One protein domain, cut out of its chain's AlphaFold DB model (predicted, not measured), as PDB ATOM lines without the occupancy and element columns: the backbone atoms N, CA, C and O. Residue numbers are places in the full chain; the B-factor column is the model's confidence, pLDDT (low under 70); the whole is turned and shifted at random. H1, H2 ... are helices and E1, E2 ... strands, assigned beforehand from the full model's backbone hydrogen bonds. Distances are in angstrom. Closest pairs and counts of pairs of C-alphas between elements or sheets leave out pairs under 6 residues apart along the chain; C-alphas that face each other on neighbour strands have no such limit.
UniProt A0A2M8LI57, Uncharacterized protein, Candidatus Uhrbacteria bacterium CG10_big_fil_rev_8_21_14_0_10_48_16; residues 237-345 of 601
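What this domain is: This is residues 237 to 345 of the 601 residues of an uncharacterized protein of Candidatus Uhrbacteria bacterium CG10_big_fil_rev_8_21_14_0_10_48_16 (UniProt A0A2M8LI57). Three helices, H1, H3 and H4, make an up-and-down bundle, and H5 packs across H3 and H4. From H5 the chain folds back into H6, the longest helix, whose last residues 339 to 341 stick out with the tail 342 to 345; the short H2 packs near the end of H1, and a small hairpin of E1 and E2 lies far from the bundle. The printed part has 109 residues, with six named helices and two named strands in the order H1 H2 H3 H4 E1 E2 H5 H6; the sheet, E1 - E2, is antiparallel, and the class is mostly helix. The whole is compact, with a radius of gyration of the C-alphas of 13.7 A and spans of 40 by 33 by 25 A.

How they stand to each other: Begin at the hairpin of E1, residues 299 to 301, and E2, residues 305 to 308: they are antiparallel at 171 degrees, and N 308 and O 299 are 3.3 A apart, within hydrogen-bond range. Look next at H2, residues 256 to 260, where the closest C-alphas to E1, Arg 260 and Asp 299, are 7.6 A apart. H1, residues 237 to 253, touches H2 with residues 247 to 251 alone, closest at the C-alphas of Trp 251 and Ile 259, 5.9 A. In the bundle, each helix running against the one before, H1 touches H3, residues 265 to 275, at a shallow tilt of 31 degrees, opposite ways, closest at the C-alphas of Gly 247 and Val 265, 5.4 A. H3 forms a helical hairpin with H4, residues 277 to 287, where the closest C-alphas, Gly 273 and Ala 280, are 5.0 A apart. With residues 244 to 251 alone, H1 touches H4, closest at the C-alphas of Leu 248 and Phe 287, 6.5 A. H5, residues 313 to 320, touches H3 at a steep tilt of 56 degrees, closest at the C-alphas of Ala 270 and Glu 315, 5.5 A. It touches H4 too, only just about perpendicular at 71 degrees, closest at the C-alphas of Arg 281 and Leu 319, 6.0 A. H6, residues 324 to 341, forms a helical hairpin with H5, touching it with residues 326 to 330 alone; the closest C-alphas, Val 320 and Arg 327, are 5.6 A apart. H6 is apart from H1, H3 and both strands. Every O i to N i+4 pair is within hydrogen-bond range in H1, H4, H5 and H6, against 5 of 7 in H3 and 0 of 1 in H2, which has 1 of 2 O i to N i+3 pairs within range.

Where its parts are: Find C-alpha 237 at (85.637, 109.688, 101.262); from there H1 runs 24.6 A to residue 253. H3 spans 16.0 A, H4 14.9 A and H5 11.0 A. Find C-alpha 324 at (61.730, 96.685, 94.844), where H6 begins, and follow it 25.5 A to C-alpha 341 at (74.382, 77.026, 105.078).

The domain as a whole: The two C-alphas farthest apart, Glu 238 and Glu 345, are 46.4 A from each other. The printed part has no cut, and the one long link is the 11 residues from H4 to E1. The pLDDT is under 70 at residues 256 to 263, 296 to 311 and 340 to 345.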
ATOM      1  N   ASP A 237      86.610 110.322 102.173       73.88
ATOM      2  CA  ASP A 237      85.637 109.688 101.262       73.88
ATOM      3  C   ASP A 237      86.289 109.107  99.981       73.88
ATOM      4  O   ASP A 237      85.738 108.194  99.359       73.88
ATOM      5  N   GLU A 238      87.456 109.614  99.565       81.56
ATOM      6  CA  GLU A 238      88.179 109.127  98.383       81.56
ATOM      7  C   GLU A 238      88.719 107.709  98.608       81.56
ATOM      8  O   GLU A 238      88.540 106.835  97.753       81.56
ATOM      9  N   MET A 239      89.300 107.451  99.786       83.94
ATOM     10  CA  MET A 239      89.769 106.113 100.165       83.94
ATOM     11  C   MET A 239      88.611 105.120 100.264       83.94
ATOM     12  O   MET A 239      88.741 103.967  99.851       83.94
ATOM     13  N   LEU A 240      87.444 105.573 100.730       83.81
ATOM     14  CA  LEU A 240      86.255 104.730 100.806       83.81
ATOM     15  C   LEU A 240      85.766 104.297  99.420       83.81
ATOM     16  O   LEU A 240      85.461 103.129  99.194       83.81
ATOM     17  N   VAL A 241      85.729 105.231  98.468       89.06
ATOM     18  CA  VAL A 241      85.384 104.935  97.072       89.06
ATOM     19  C   VAL A 241      86.387 103.957  96.462       89.06
ATOM     20  O   VAL A 241      85.971 103.013  95.792       89.06
ATOM     21  N   PHE A 242      87.685 104.148  96.711       87.50
ATOM     22  CA  PHE A 242      88.725 103.232  96.243       87.50
ATOM     23  C   PHE A 242      88.509 101.802  96.769       87.50
ATOM     24  O   PHE A 242      88.525 100.853  95.982       87.50
ATOM     25  N   LEU A 243      88.247 101.652  98.073       85.62
ATOM     26  CA  LEU A 243      87.978 100.358  98.706       85.62
ATOM     27  C   LEU A 243      86.766  99.656  98.088       85.62
ATOM     28  O   LEU A 243      86.851  98.476  97.743       85.62
ATOM     29  N   ILE A 244      85.665 100.388  97.887       90.06
ATOM     30  CA  ILE A 244      84.447  99.841  97.279       90.06
ATOM     31  C   ILE A 244      84.718  99.391  95.841       90.06
ATOM     32  O   ILE A 244      84.356  98.277  95.470       90.06
ATOM     33  N   GLU A 245      85.370 100.221  95.025       91.94
ATOM     34  CA  GLU A 245      85.680  99.887  93.629       91.94
ATOM     35  C   GLU A 245      86.597  98.668  93.514       91.94
ATOM     36  O   GLU A 245      86.377  97.811  92.655       91.94
ATOM     37  N   ASN A 246      87.615  98.573  94.373       86.50
ATOM     38  CA  ASN A 246      88.514  97.427  94.389       86.50
ATOM     39  C   ASN A 246      87.782  96.153  94.836       86.50
ATOM     40  O   ASN A 246      87.856  95.130  94.156       86.50
ATOM     41  N   GLY A 247      86.993  96.238  95.912       85.75
ATOM     42  CA  GLY A 247      86.162  95.131  96.381       85.75
ATOM     43  C   GLY A 247      85.201  94.642  95.297       85.75
ATOM     44  O   GLY A 247      85.176  93.454  94.989       85.75
ATOM     45  N   LEU A 248      84.471  95.547  94.644       90.31
ATOM     46  CA  LEU A 248      83.548  95.196  93.561       90.31
ATOM     47  C   LEU A 248      84.247  94.487  92.400       90.31
ATOM     48  O   LEU A 248      83.727  93.482  91.928       90.31
ATOM     49  N   LYS A 249      85.429  94.948  91.970       89.50
ATOM     50  CA  LYS A 249      86.199  94.283  90.902       89.50
ATOM     51  C   LYS A 249      86.568  92.844  91.259       89.50
ATOM     52  O   LYS A 249      86.527  91.974  90.393       89.50
ATOM     53  N   VAL A 250      86.924  92.595  92.518       82.44
ATOM     54  CA  VAL A 250      87.240  91.249  93.012       82.44
ATOM     55  C   VAL A 250      85.990  90.370  93.044       82.44
ATOM     56  O   VAL A 250      86.020  89.236  92.579       82.44
ATOM     57  N   TRP A 251      84.858  90.896  93.511       83.38
ATOM     58  CA  TRP A 251      83.595  90.157  93.470       83.38
ATOM     59  C   TRP A 251      83.144  89.846  92.038       83.38
ATOM     60  O   TRP A 251      82.681  88.740  91.765       83.38
ATOM     61  N   GLU A 252      83.315  90.790  91.113       87.25
ATOM     62  CA  GLU A 252      82.978  90.638  89.694       87.25
ATOM     63  C   GLU A 252      83.879  89.643  88.960       87.25
ATOM     64  O   GLU A 252      83.420  89.015  88.004       87.25
ATOM     65  N   SER A 253      85.133  89.470  89.392       83.69
ATOM     66  CA  SER A 253      86.044  88.494  88.784       83.69
ATOM     67  C   SER A 253      85.632  87.048  89.077       83.69
ATOM     68  O   SER A 253      85.964  86.151  88.302       83.69
ATOM     69  N   GLY A 254      84.901  86.823  90.176       72.25
ATOM     70  CA  GLY A 254      84.508  85.489  90.632       72.25
ATOM     71  C   GLY A 254      85.663  84.664  91.208       72.25
ATOM     72  O   GLY A 254      85.498  83.462  91.411       72.25
ATOM     73  N   ASP A 255      86.822  85.278  91.467       75.38
ATOM     74  CA  ASP A 255      87.957  84.618  92.113       75.38
ATOM     75  C   ASP A 255      87.650  84.382  93.598       75.38
ATOM     76  O   ASP A 255      87.747  85.283  94.432       75.38
ATOM     77  N   THR A 256      87.264  83.151  93.927       65.62
ATOM     78  CA  THR A 256      86.840  82.757  95.275       65.62
ATOM     79  C   THR A 256      87.928  82.930  96.333       65.62
ATOM     80  O   THR A 256      87.596  83.180  97.490       65.62
ATOM     81  N   TRP A 257      89.210  82.849  95.960       58.62
ATOM     82  CA  TRP A 257      90.317  83.082  96.888       58.62
ATOM     83  C   TRP A 257      90.494  84.570  97.175       58.62
ATOM     84  O   TRP A 257      90.610  84.954  98.336       58.62
ATOM     85  N   ALA A 258      90.435  85.413  96.143       58.00
ATOM     86  CA  ALA A 258      90.539  86.864  96.303       58.00
ATOM     87  C   ALA A 258      89.312  87.476  97.006       58.00
ATOM     88  O   ALA A 258      89.445  88.453  97.750       58.00
ATOM     89  N   ILE A 259      88.123  86.889  96.810       64.25
ATOM     90  CA  ILE A 259      86.868  87.296  97.462       64.25
ATOM     91  C   ILE A 259      86.970  87.212  98.992       64.25
ATOM     92  O   ILE A 259      86.419  88.079  99.673       64.25
ATOM     93  N   ARG A 260      87.710  86.233  99.536       60.25
ATOM     94  CA  ARG A 260      87.905  86.083 100.990       60.25
ATOM     95  C   ARG A 260      88.558  87.313 101.624       60.25
ATOM     96  O   ARG A 260      88.178  87.706 102.719       60.25
ATOM     97  N   ASP A 261      89.468  87.965 100.912       55.31
ATOM     98  CA  ASP A 261      90.189  89.136 101.424       55.31
ATOM     99  C   ASP A 261      89.419  90.459 101.186       55.31
ATOM    100  O   ASP A 261      89.828  91.519 101.659       55.31
ATOM    101  N   HIS A 262      88.281  90.415 100.472       63.06
ATOM    102  CA  HIS A 262      87.472  91.583 100.072       63.06
ATOM    103  C   HIS A 262      86.007  91.497 100.546       63.06
ATOM    104  O   HIS A 262      85.090  92.088  99.963       63.06
ATOM    105  N   THR A 263      85.777  90.786 101.648       65.44
ATOM    106  CA  THR A 263      84.465  90.621 102.302       65.44
ATOM    107  C   THR A 263      83.931  91.923 102.917       65.44
ATOM    108  O   THR A 263      82.725  92.080 103.097       65.44
ATOM    109  N   GLY A 264      84.808  92.907 103.161       73.69
ATOM    110  CA  GLY A 264      84.466  94.209 103.745       73.69
ATOM    111  C   GLY A 264      83.681  95.175 102.843       73.69
ATOM    112  O   GLY A 264      83.234  96.209 103.331       73.69
ATOM    113  N   VAL A 265      83.457  94.847 101.561       83.50
ATOM    114  CA  VAL A 265      82.795  95.750 100.595       83.50
ATOM    115  C   VAL A 265      81.384  96.179 101.028       83.50
ATOM    116  O   VAL A 265      80.984  97.318 100.791       83.50
ATOM    117  N   VAL A 266      80.633  95.303 101.707       84.50
ATOM    118  CA  VAL A 266      79.295  95.623 102.241       84.50
ATOM    119  C   VAL A 266      79.384  96.712 103.310       84.50
ATOM    120  O   VAL A 266      78.596  97.660 103.297       84.50
ATOM    121  N   ALA A 267      80.379  96.609 104.194       80.44
ATOM    122  CA  ALA A 267      80.640  97.599 105.228       80.44
ATOM    123  C   ALA A 267      81.020  98.939 104.601       80.44
ATOM    124  O   ALA A 267      80.460  99.967 104.970       80.44
ATOM    125  N   ASP A 268      81.901  98.922 103.602       85.81
ATOM    126  CA  ASP A 268      82.375 100.133 102.935       85.81
ATOM    127  C   ASP A 268      81.223 100.874 102.224       85.81
ATOM    128  O   ASP A 268      81.064 102.088 102.383       85.81
ATOM    129  N   ILE A 269      80.334 100.144 101.531       89.38
ATOM    130  CA  ILE A 269      79.104 100.699 100.937       89.38
ATOM    131  C   ILE A 269      78.192 101.307 102.014       89.38
ATOM    132  O   ILE A 269      77.631 102.389 101.816       89.38
ATOM    133  N   ALA A 270      78.040 100.634 103.157       86.25
ATOM    134  CA  ALA A 270      77.225 101.116 104.267       86.25
ATOM    135  C   ALA A 270      77.800 102.386 104.921       86.25
ATOM    136  O   ALA A 270      77.036 103.315 105.199       86.25
ATOM    137  N   ILE A 271      79.125 102.466 105.123       84.62
ATOM    138  CA  ILE A 271      79.808 103.682 105.601       84.62
ATOM    139  C   ILE A 271      79.537 104.828 104.624       84.62
ATOM    140  O   ILE A 271      79.072 105.886 105.046       84.62
ATOM    141  N   LEU A 272      79.726 104.597 103.318       87.44
ATOM    142  CA  LEU A 272      79.495 105.618 102.293       87.44
ATOM    143  C   LEU A 272      78.034 106.074 102.291       87.44
ATOM    144  O   LEU A 272      77.746 107.234 102.026       87.44
ATOM    145  N   GLY A 273      77.093 105.190 102.629       87.94
ATOM    146  CA  GLY A 273      75.678 105.527 102.766       87.94
ATOM    147  C   GLY A 273      75.399 106.676 103.739       87.94
ATOM    148  O   GLY A 273      74.437 107.418 103.515       87.94
ATOM    149  N   LYS A 274      76.248 106.843 104.767       84.44
ATOM    150  CA  LYS A 274      76.140 107.902 105.783       84.44
ATOM    151  C   LYS A 274      76.524 109.284 105.243       84.44
ATOM    152  O   LYS A 274      75.919 110.268 105.661       84.44
ATOM    153  N   THR A 275      77.487 109.366 104.322       84.81
ATOM    154  CA  THR A 275      77.978 110.637 103.748       84.81
ATOM    155  C   THR A 275      77.418 110.911 102.349       84.81
ATOM    156  O   THR A 275      77.112 112.052 102.006       84.81
ATOM    157  N   ASN A 276      77.205 109.869 101.542       90.00
ATOM    158  CA  ASN A 276      76.750 109.943 100.157       90.00
ATOM    159  C   ASN A 276      75.805 108.783  99.788       90.00
ATOM    160  O   ASN A 276      76.160 107.825  99.095       90.00
ATOM    161  N   THR A 277      74.542 108.909 100.197       91.31
ATOM    162  CA  THR A 277      73.505 107.887  99.982       91.31
ATOM    163  C   THR A 277      73.240 107.584  98.501       91.31
ATOM    164  O   THR A 277      72.925 106.445  98.157       91.31
ATOM    165  N   VAL A 278      73.363 108.575  97.608       93.12
ATOM    166  CA  VAL A 278      73.123 108.383  96.165       93.12
ATOM    167  C   VAL A 278      74.169 107.440  95.576       93.12
ATOM    168  O   VAL A 278      73.807 106.436  94.962       93.12
ATOM    169  N   LYS A 279      75.455 107.723  95.817       93.56
ATOM    170  CA  LYS A 279      76.561 106.908  95.308       93.56
ATOM    171  C   LYS A 279      76.625 105.540  95.993       93.56
ATOM    172  O   LYS A 279      76.838 104.528  95.335       93.56
ATOM    173  N   ALA A 280      76.345 105.479  97.295       92.94
ATOM    174  CA  ALA A 280      76.237 104.211  98.012       92.94
ATOM    175  C   ALA A 280      75.146 103.299  97.429       92.94
ATOM    176  O   ALA A 280      75.366 102.100  97.280       92.94
ATOM    177  N   ARG A 281      73.986 103.850  97.034       95.06
ATOM    178  CA  ARG A 281      72.923 103.064  96.384       95.06
ATOM    179  C   ARG A 281      73.338 102.556  95.002       95.06
ATOM    180  O   ARG A 281      72.971 101.440  94.641       95.06
ATOM    181  N   GLU A 282      74.100 103.342  94.242       95.50
ATOM    182  CA  GLU A 282      74.679 102.895  92.969       95.50
ATOM    183  C   GLU A 282      75.591 101.677  93.180       95.50
ATOM    184  O   GLU A 282      75.399 100.645  92.531       95.50
ATOM    185  N   TYR A 283      76.504 101.751  94.154       96.25
ATOM    186  CA  TYR A 283      77.394 100.640  94.492       96.25
ATOM    187  C   TYR A 283      76.665  99.429  95.066       96.25
ATOM    188  O   TYR A 283      76.946  98.308  94.645       96.25
ATOM    189  N   ALA A 284      75.682  99.634  95.943       95.12
ATOM    190  CA  ALA A 284      74.812  98.567  96.427       95.12
ATOM    191  C   ALA A 284      74.112  97.857  95.259       95.12
ATOM    192  O   ALA A 284      74.075  96.631  95.200       95.12
ATOM    193  N   GLY A 285      73.605  98.619  94.285       96.06
ATOM    194  CA  GLY A 285      72.973  98.063  93.094       96.06
ATOM    195  C   GLY A 285      73.933  97.298  92.184       96.06
ATOM    196  O   GLY A 285      73.519  96.330  91.548       96.06
ATOM    197  N   ARG A 286      75.205  97.704  92.101       96.00
ATOM    198  CA  ARG A 286      76.248  96.958  91.381       96.00
ATOM    199  C   ARG A 286      76.596  95.662  92.115       96.00
ATOM    200  O   ARG A 286      76.520  94.605  91.499       96.00
ATOM    201  N   PHE A 287      76.848  95.734  93.424       93.44
ATOM    202  CA  PHE A 287      77.146  94.580  94.276       93.44
ATOM    203  C   PHE A 287      76.044  93.517  94.221       93.44
ATOM    204  O   PHE A 287      76.302  92.366  93.894       93.44
ATOM    205  N   LEU A 288      74.787  93.909  94.456       93.81
ATOM    206  CA  LEU A 288      73.651  92.984  94.523       93.81
ATOM    207  C   LEU A 288      73.325  92.298  93.187       93.81
ATOM    208  O   LEU A 288      72.600  91.308  93.177       93.81
ATOM    209  N   ARG A 289      73.823  92.801  92.053       94.50
ATOM    210  CA  ARG A 289      73.649  92.148  90.744       94.50
ATOM    211  C   ARG A 289      74.707  91.085  90.455       94.50
ATOM    212  O   ARG A 289      74.558  90.363  89.472       94.50
ATOM    213  N   ILE A 290      75.746  90.984  91.279       88.56
ATOM    214  CA  ILE A 290      76.754  89.929  91.175       88.56
ATOM    215  C   ILE A 290      76.110  88.633  91.693       88.56
ATOM    216  O   ILE A 290      75.695  88.606  92.849       88.56
ATOM    217  N   PRO A 291      75.992  87.562  90.883       84.00
ATOM    218  CA  PRO A 291      75.258  86.352  91.274       84.00
ATOM    219  C   PRO A 291      75.781  85.677  92.544       84.00
ATOM    220  O   PRO A 291      74.999  85.147  93.321       84.00
ATOM    221  N   GLN A 292      77.095  85.723  92.750       75.81
ATOM    222  CA  GLN A 292      77.786  85.151  93.901       75.81
ATOM    223  C   GLN A 292      77.940  86.123  95.079       75.81
ATOM    224  O   GLN A 292      78.555  85.742  96.069       75.81
ATOM    225  N   ALA A 293      77.460  87.372  94.979       79.31
ATOM    226  CA  ALA A 293      77.629  88.348  96.052       79.31
ATOM    227  C   ALA A 293      76.974  87.857  97.336       79.31
ATOM    228  O   ALA A 293      75.772  87.621  97.400       79.31
ATOM    229  N   ASN A 294      77.771  87.769  98.391       73.06
ATOM    230  CA  ASN A 294      77.246  87.400  99.683       73.06
ATOM    231  C   ASN A 294      76.981  88.664 100.511       73.06
ATOM    232  O   ASN A 294      77.898  89.392 100.884       73.06
ATOM    233  N   VAL A 295      75.707  88.927 100.802       76.00
ATOM    234  CA  VAL A 295      75.282  90.010 101.708       76.00
ATOM    235  C   VAL A 295      75.387  89.604 103.184       76.00
ATOM    236  O   VAL A 295      75.042  90.401 104.063       76.00
ATOM    237  N   PHE A 296      75.823  88.363 103.446       68.75
ATOM    238  CA  PHE A 296      75.956  87.751 104.761       68.75
ATOM    239  C   PHE A 296      77.208  86.829 104.878       68.75
ATOM    240  O   PHE A 296      77.126  85.608 104.773       68.75
ATOM    241  N   ILE A 297      78.404  87.398 105.068       57.53
ATOM    242  CA  ILE A 297      79.708  86.696 105.144       57.53
ATOM    243  C   ILE A 297      80.230  86.460 106.578       57.53
ATOM    244  O   ILE A 297      80.349  87.379 107.379       57.53
ATOM    245  N   TRP A 298      80.653  85.232 106.868       53.97
ATOM    246  CA  TRP A 298      81.344  84.878 108.109       53.97
ATOM    247  C   TRP A 298      82.825  84.742 107.774       53.97
ATOM    248  O   TRP A 298      83.185  83.832 107.028       53.97
ATOM    249  N   ASP A 299      83.670  85.659 108.248       42.09
ATOM    250  CA  ASP A 299      85.115  85.493 108.077       42.09
ATOM    251  C   ASP A 299      85.700  84.740 109.273       42.09
ATOM    252  O   ASP A 299      85.482  85.103 110.435       42.09
ATOM    253  N   HIS A 300      86.432  83.677 108.959       39.34
ATOM    254  CA  HIS A 300      87.218  82.906 109.901       39.34
ATOM    255  C   HIS A 300      88.677  83.188 109.571       39.34
ATOM    256  O   HIS A 300      89.238  82.605 108.640       39.34
ATOM    257  N   CYS A 301      89.309  84.106 110.301       40.88
ATOM    258  CA  CYS A 301      90.742  84.267 110.124       40.88
ATOM    259  C   CYS A 301      91.448  83.098 110.834       40.88
ATOM    260  O   CYS A 301      91.194  82.802 112.003       40.88
ATOM    261  N   GLY A 302      92.290  82.379 110.089       29.95
ATOM    262  CA  GLY A 302      92.869  81.084 110.472       29.95
ATOM    263  C   GLY A 302      93.850  81.092 111.654       29.95
ATOM    264  O   GLY A 302      94.528  80.094 111.869       29.95
ATOM    265  N   GLU A 303      93.936  82.182 112.417       26.66
ATOM    266  CA  GLU A 303      94.847  82.358 113.558       26.66
ATOM    267  C   GLU A 303      94.096  82.711 114.855       26.66
ATOM    268  O   GLU A 303      94.545  83.526 115.658       26.66
ATOM    269  N   GLY A 304      92.921  82.114 115.070       30.84
ATOM    270  CA  GLY A 304      92.220  82.197 116.358       30.84
ATOM    271  C   GLY A 304      91.660  83.579 116.706       30.84
ATOM    272  O   GLY A 304      91.274  83.803 117.851       30.84
ATOM    273  N   CYS A 305      91.577  84.505 115.746       36.44
ATOM    274  CA  CYS A 305      90.837  85.746 115.942       36.44
ATOM    275  C   CYS A 305      89.410  85.594 115.385       36.44
ATOM    276  O   CYS A 305      89.191  85.292 114.216       36.44
ATOM    277  N   TYR A 306      88.463  85.759 116.304       40.75
ATOM    278  CA  TYR A 306      87.028  86.037 116.200       40.75
ATOM    279  C   TYR A 306      86.360  85.918 114.826       40.75
ATOM    280  O   TYR A 306      86.720  86.622 113.884       40.75
ATOM    281  N   LEU A 307      85.276  85.134 114.783       38.41
ATOM    282  CA  LEU A 307      84.215  85.240 113.778       38.41
ATOM    283  C   LEU A 307      83.848  86.722 113.604       38.41
ATOM    284  O   LEU A 307      83.224  87.313 114.489       38.41
ATOM    285  N   GLN A 308      84.272  87.350 112.506       45.72
ATOM    286  CA  GLN A 308      83.932  88.748 112.260       45.72
ATOM    287  C   GLN A 308      82.527  88.807 111.650       45.72
ATOM    288  O   GLN A 308      82.300  88.184 110.609       45.72
ATOM    289  N   PRO A 309      81.569  89.528 112.260       49.50
ATOM    290  CA  PRO A 309      80.258  89.687 111.658       49.50
ATOM    291  C   PRO A 309      80.277  90.532 110.395       49.50
ATOM    292  O   PRO A 309      81.169  91.349 110.150       49.50
ATOM    293  N   VAL A 310      79.192  90.380 109.640       58.84
ATOM    294  CA  VAL A 310      78.890  91.135 108.427       58.84
ATOM    295  C   VAL A 310      78.538  92.561 108.792       58.84
ATOM    296  O   VAL A 310      77.374  92.922 108.981       58.84
ATOM    297  N   ARG A 311      79.566  93.392 108.881       69.31
ATOM    298  CA  ARG A 311      79.399  94.828 109.079       69.31
ATOM    299  C   ARG A 311      78.565  95.405 107.936       69.31
ATOM    300  O   ARG A 311      78.847  95.160 106.764       69.31
ATOM    301  N   GLY A 312      77.533  96.174 108.274       73.31
ATOM    302  CA  GLY A 312      76.747  96.910 107.285       73.31
ATOM    303  C   GLY A 312      75.653  96.123 106.548       73.31
ATOM    304  O   GLY A 312      75.067  96.679 105.622       73.31
ATOM    305  N   SER A 313      75.354  94.857 106.888       82.94
ATOM    306  CA  SER A 313      74.319  94.080 106.167       82.94
ATOM    307  C   SER A 313      72.916  94.688 106.302       82.94
ATOM    308  O   SER A 313      72.167  94.763 105.320       82.94
ATOM    309  N   LEU A 314      72.565  95.173 107.500       85.56
ATOM    310  CA  LEU A 314      71.283  95.840 107.730       85.56
ATOM    311  C   LEU A 314      71.261  97.203 107.040       85.56
ATOM    312  O   LEU A 314      70.271  97.557 106.406       85.56
ATOM    313  N   GLU A 315      72.346  97.967 107.122       86.62
ATOM    314  CA  GLU A 315      72.494  99.262 106.464       86.62
ATOM    315  C   GLU A 315      72.402  99.135 104.943       86.62
ATOM    316  O   GLU A 315      71.726  99.942 104.305       86.62
ATOM    317  N   LEU A 316      72.990  98.085 104.360       90.25
ATOM    318  CA  LEU A 316      72.830  97.756 102.947       90.25
ATOM    319  C   LEU A 316      71.351  97.551 102.608       90.25
ATOM    320  O   LEU A 316      70.870  98.132 101.634       90.25
ATOM    321  N   TYR A 317      70.603  96.804 103.430       92.12
ATOM    322  CA  TYR A 317      69.153  96.687 103.266       92.12
ATOM    323  C   TYR A 317      68.457  98.052 103.358       92.12
ATOM    324  O   TYR A 317      67.657  98.391 102.486       92.12
ATOM    325  N   GLN A 318      68.777  98.872 104.366       91.44
ATOM    326  CA  GLN A 318      68.175 100.202 104.529       91.44
ATOM    327  C   GLN A 318      68.428 101.112 103.314       91.44
ATOM    328  O   GLN A 318      67.545 101.891 102.945       91.44
ATOM    329  N   LEU A 319      69.589 100.991 102.656       92.69
ATOM    330  CA  LEU A 319      69.923 101.735 101.436       92.69
ATOM    331  C   LEU A 319      69.046 101.346 100.237       92.69
ATOM    332  O   LEU A 319      68.723 102.211  99.408       92.69
ATOM    333  N   VAL A 320      68.664 100.067 100.144       94.62
ATOM    334  CA  VAL A 320      67.986  99.494  98.969       94.62
ATOM    335  C   VAL A 320      66.501  99.190  99.170       94.62
ATOM    336  O   VAL A 320      65.805  98.981  98.183       94.62
ATOM    337  N   LYS A 321      65.971  99.215 100.400       94.69
ATOM    338  CA  LYS A 321      64.596  98.773 100.719       94.69
ATOM    339  C   LYS A 321      63.477  99.478  99.944       94.69
ATOM    340  O   LYS A 321      62.394  98.916  99.791       94.69
ATOM    341  N   SER A 322      63.715 100.707  99.478       93.31
ATOM    342  CA  SER A 322      62.755 101.481  98.680       93.31
ATOM    343  C   SER A 322      62.728 101.089  97.199       93.31
ATOM    344  O   SER A 322      61.796 101.461  96.494       93.31
ATOM    345  N   ASP A 323      63.750 100.380  96.711       95.75
ATOM    346  CA  ASP A 323      63.825  99.849  95.350       95.75
ATOM    347  C   ASP A 323      63.432  98.367  95.375       95.75
ATOM    348  O   ASP A 323      64.156  97.525  95.903       95.75
ATOM    349  N   ALA A 324      62.272  98.041  94.804       95.06
ATOM    350  CA  ALA A 324      61.730  96.685  94.844       95.06
ATOM    351  C   ALA A 324      62.651  95.643  94.184       95.06
ATOM    352  O   ALA A 324      62.683  94.500  94.635       95.06
ATOM    353  N   VAL A 325      63.404  96.026  93.145       95.75
ATOM    354  CA  VAL A 325      64.310  95.116  92.430       95.75
ATOM    355  C   VAL A 325      65.550  94.847  93.271       95.75
ATOM    356  O   VAL A 325      65.919  93.692  93.469       95.75
ATOM    357  N   LEU A 326      66.180  95.895  93.806       94.81
ATOM    358  CA  LEU A 326      67.374  95.734  94.642       94.81
ATOM    359  C   LEU A 326      67.056  95.041  95.971       94.81
ATOM    360  O   LEU A 326      67.830  94.204  96.429       94.81
ATOM    361  N   ARG A 327      65.894  95.330  96.561       95.31
ATOM    362  CA  ARG A 327      65.395  94.635  97.750       95.31
ATOM    363  C   ARG A 327      65.210  93.136  97.505       95.31
ATOM    364  O   ARG A 327      65.591  92.332  98.351       95.31
ATOM    365  N   GLU A 328      64.653  92.752  96.358       95.50
ATOM    366  CA  GLU A 328      64.486  91.337  96.009       95.50
ATOM    367  C   GLU A 328      65.833  90.643  95.764       95.50
ATOM    368  O   GLU A 328      66.017  89.514  96.212       95.50
ATOM    369  N   LEU A 329      66.803  91.323  95.141       94.94
ATOM    370  CA  LEU A 329      68.169  90.803  95.008       94.94
ATOM    371  C   LEU A 329      68.826  90.578  96.375       94.94
ATOM    372  O   LEU A 329      69.392  89.516  96.611       94.94
ATOM    373  N   TYR A 330      68.688  91.530  97.301       93.38
ATOM    374  CA  TYR A 330      69.163  91.372  98.677       93.38
ATOM    375  C   TYR A 330      68.551  90.135  99.357       93.38
ATOM    376  O   TYR A 330      69.273  89.304  99.907       93.38
ATOM    377  N   PHE A 331      67.229  89.953  99.262       93.19
ATOM    378  CA  PHE A 331      66.564  88.761  99.796       93.19
ATOM    379  C   PHE A 331      66.976  87.467  99.090       93.19
ATOM    380  O   PHE A 331      67.028  86.420  99.735       93.19
ATOM    381  N   SER A 332      67.248  87.514  97.786       91.56
ATOM    382  CA  SER A 332      67.733  86.363  97.023       91.56
ATOM    383  C   SER A 332      69.110  85.915  97.500       91.56
ATOM    384  O   SER A 332      69.313  84.721  97.692       91.56
ATOM    385  N   HIS A 333      70.019  86.856  97.760       86.88
ATOM    386  CA  HIS A 333      71.352  86.553  98.284       86.88
ATOM    387  C   HIS A 333      71.304  85.961  99.689       86.88
ATOM    388  O   HIS A 333      71.972  84.965  99.944       86.88
ATOM    389  N   ILE A 334      70.451  86.485 100.580       84.25
ATOM    390  CA  ILE A 334      70.259  85.857 101.900       84.25
ATOM    391  C   ILE A 334      69.664  84.456 101.762       84.25
ATOM    392  O   ILE A 334      70.089  83.546 102.464       84.25
ATOM    393  N   ARG A 335      68.679  84.261 100.876       85.69
ATOM    394  CA  ARG A 335      68.097  82.933 100.631       85.69
ATOM    395  C   ARG A 335      69.148  81.941 100.161       85.69
ATOM    396  O   ARG A 335      69.174  80.835 100.680       85.69
ATOM    397  N   GLN A 336      69.984  82.342  99.206       79.06
ATOM    398  CA  GLN A 336      71.064  81.509  98.694       79.06
ATOM    399  C   GLN A 336      72.037  81.149  99.817       79.06
ATOM    400  O   GLN A 336      72.224  79.970 100.092       79.06
ATOM    401  N   TRP A 337      72.528  82.153 100.552       77.25
ATOM    402  CA  TRP A 337      73.382  81.942 101.722       77.25
ATOM    403  C   TRP A 337      72.754  80.972 102.732       77.25
ATOM    404  O   TRP A 337      73.411  80.053 103.213       77.25
ATOM    405  N   PHE A 338      71.469  81.144 103.036       73.56
ATOM    406  CA  PHE A 338      70.762  80.307 103.995       73.56
ATOM    407  C   PHE A 338      70.595  78.866 103.502       73.56
ATOM    408  O   PHE A 338      70.742  77.944 104.291       73.56
ATOM    409  N   VAL A 339      70.300  78.653 102.217       72.31
ATOM    410  CA  VAL A 339      70.205  77.308 101.621       72.31
ATOM    411  C   VAL A 339      71.566  76.616 101.611       72.31
ATOM    412  O   VAL A 339      71.641  75.436 101.944       72.31
ATOM    413  N   ASP A 340      72.626  77.351 101.274       66.38
ATOM    414  CA  ASP A 340      73.995  76.832 101.255       66.38
ATOM    415  C   ASP A 340      74.487  76.488 102.666       66.38
ATOM    416  O   ASP A 340      75.218  75.517 102.853       66.38
ATOM    417  N   THR A 341      74.048  77.257 103.668       67.00
ATOM    418  CA  THR A 341      74.382  77.026 105.078       67.00
ATOM    419  C   THR A 341      73.536  75.899 105.682       67.00
ATOM    420  O   THR A 341      74.060  75.055 106.396       67.00
ATOM    421  N   PHE A 342      72.235  75.835 105.385       63.19
ATOM    422  CA  PHE A 342      71.288  74.890 105.992       63.19
ATOM    423  C   PHE A 342      70.628  73.986 104.936       63.19
ATOM    424  O   PHE A 342      69.421  74.101 104.683       63.19
ATOM    425  N   PRO A 343      71.380  73.068 104.300       59.12
ATOM    426  CA  PRO A 343      70.823  72.204 103.270       59.12
ATOM    427  C   PRO A 343      69.760  71.265 103.857       59.12
ATOM    428  O   PRO A 343      69.998  70.533 104.819       59.12
ATOM    429  N   ALA A 344      68.576  71.243 103.237       53.97
ATOM    430  CA  ALA A 344      67.427  70.442 103.676       53.97
ATOM    431  C   ALA A 344      67.676  68.916 103.663       53.97
ATOM    432  O   ALA A 344      66.935  68.164 104.293       53.97
ATOM    433  N   GLU A 345      68.710  68.463 102.946       48.84
ATOM    434  CA  GLU A 345      69.051  67.054 102.723       48.84
ATOM    435  C   GLU A 345      70.401  66.656 103.335       48.84
ATOM    436  O   GLU A 345      71.034  65.740 102.818       48.84
TER     437      GLU A 345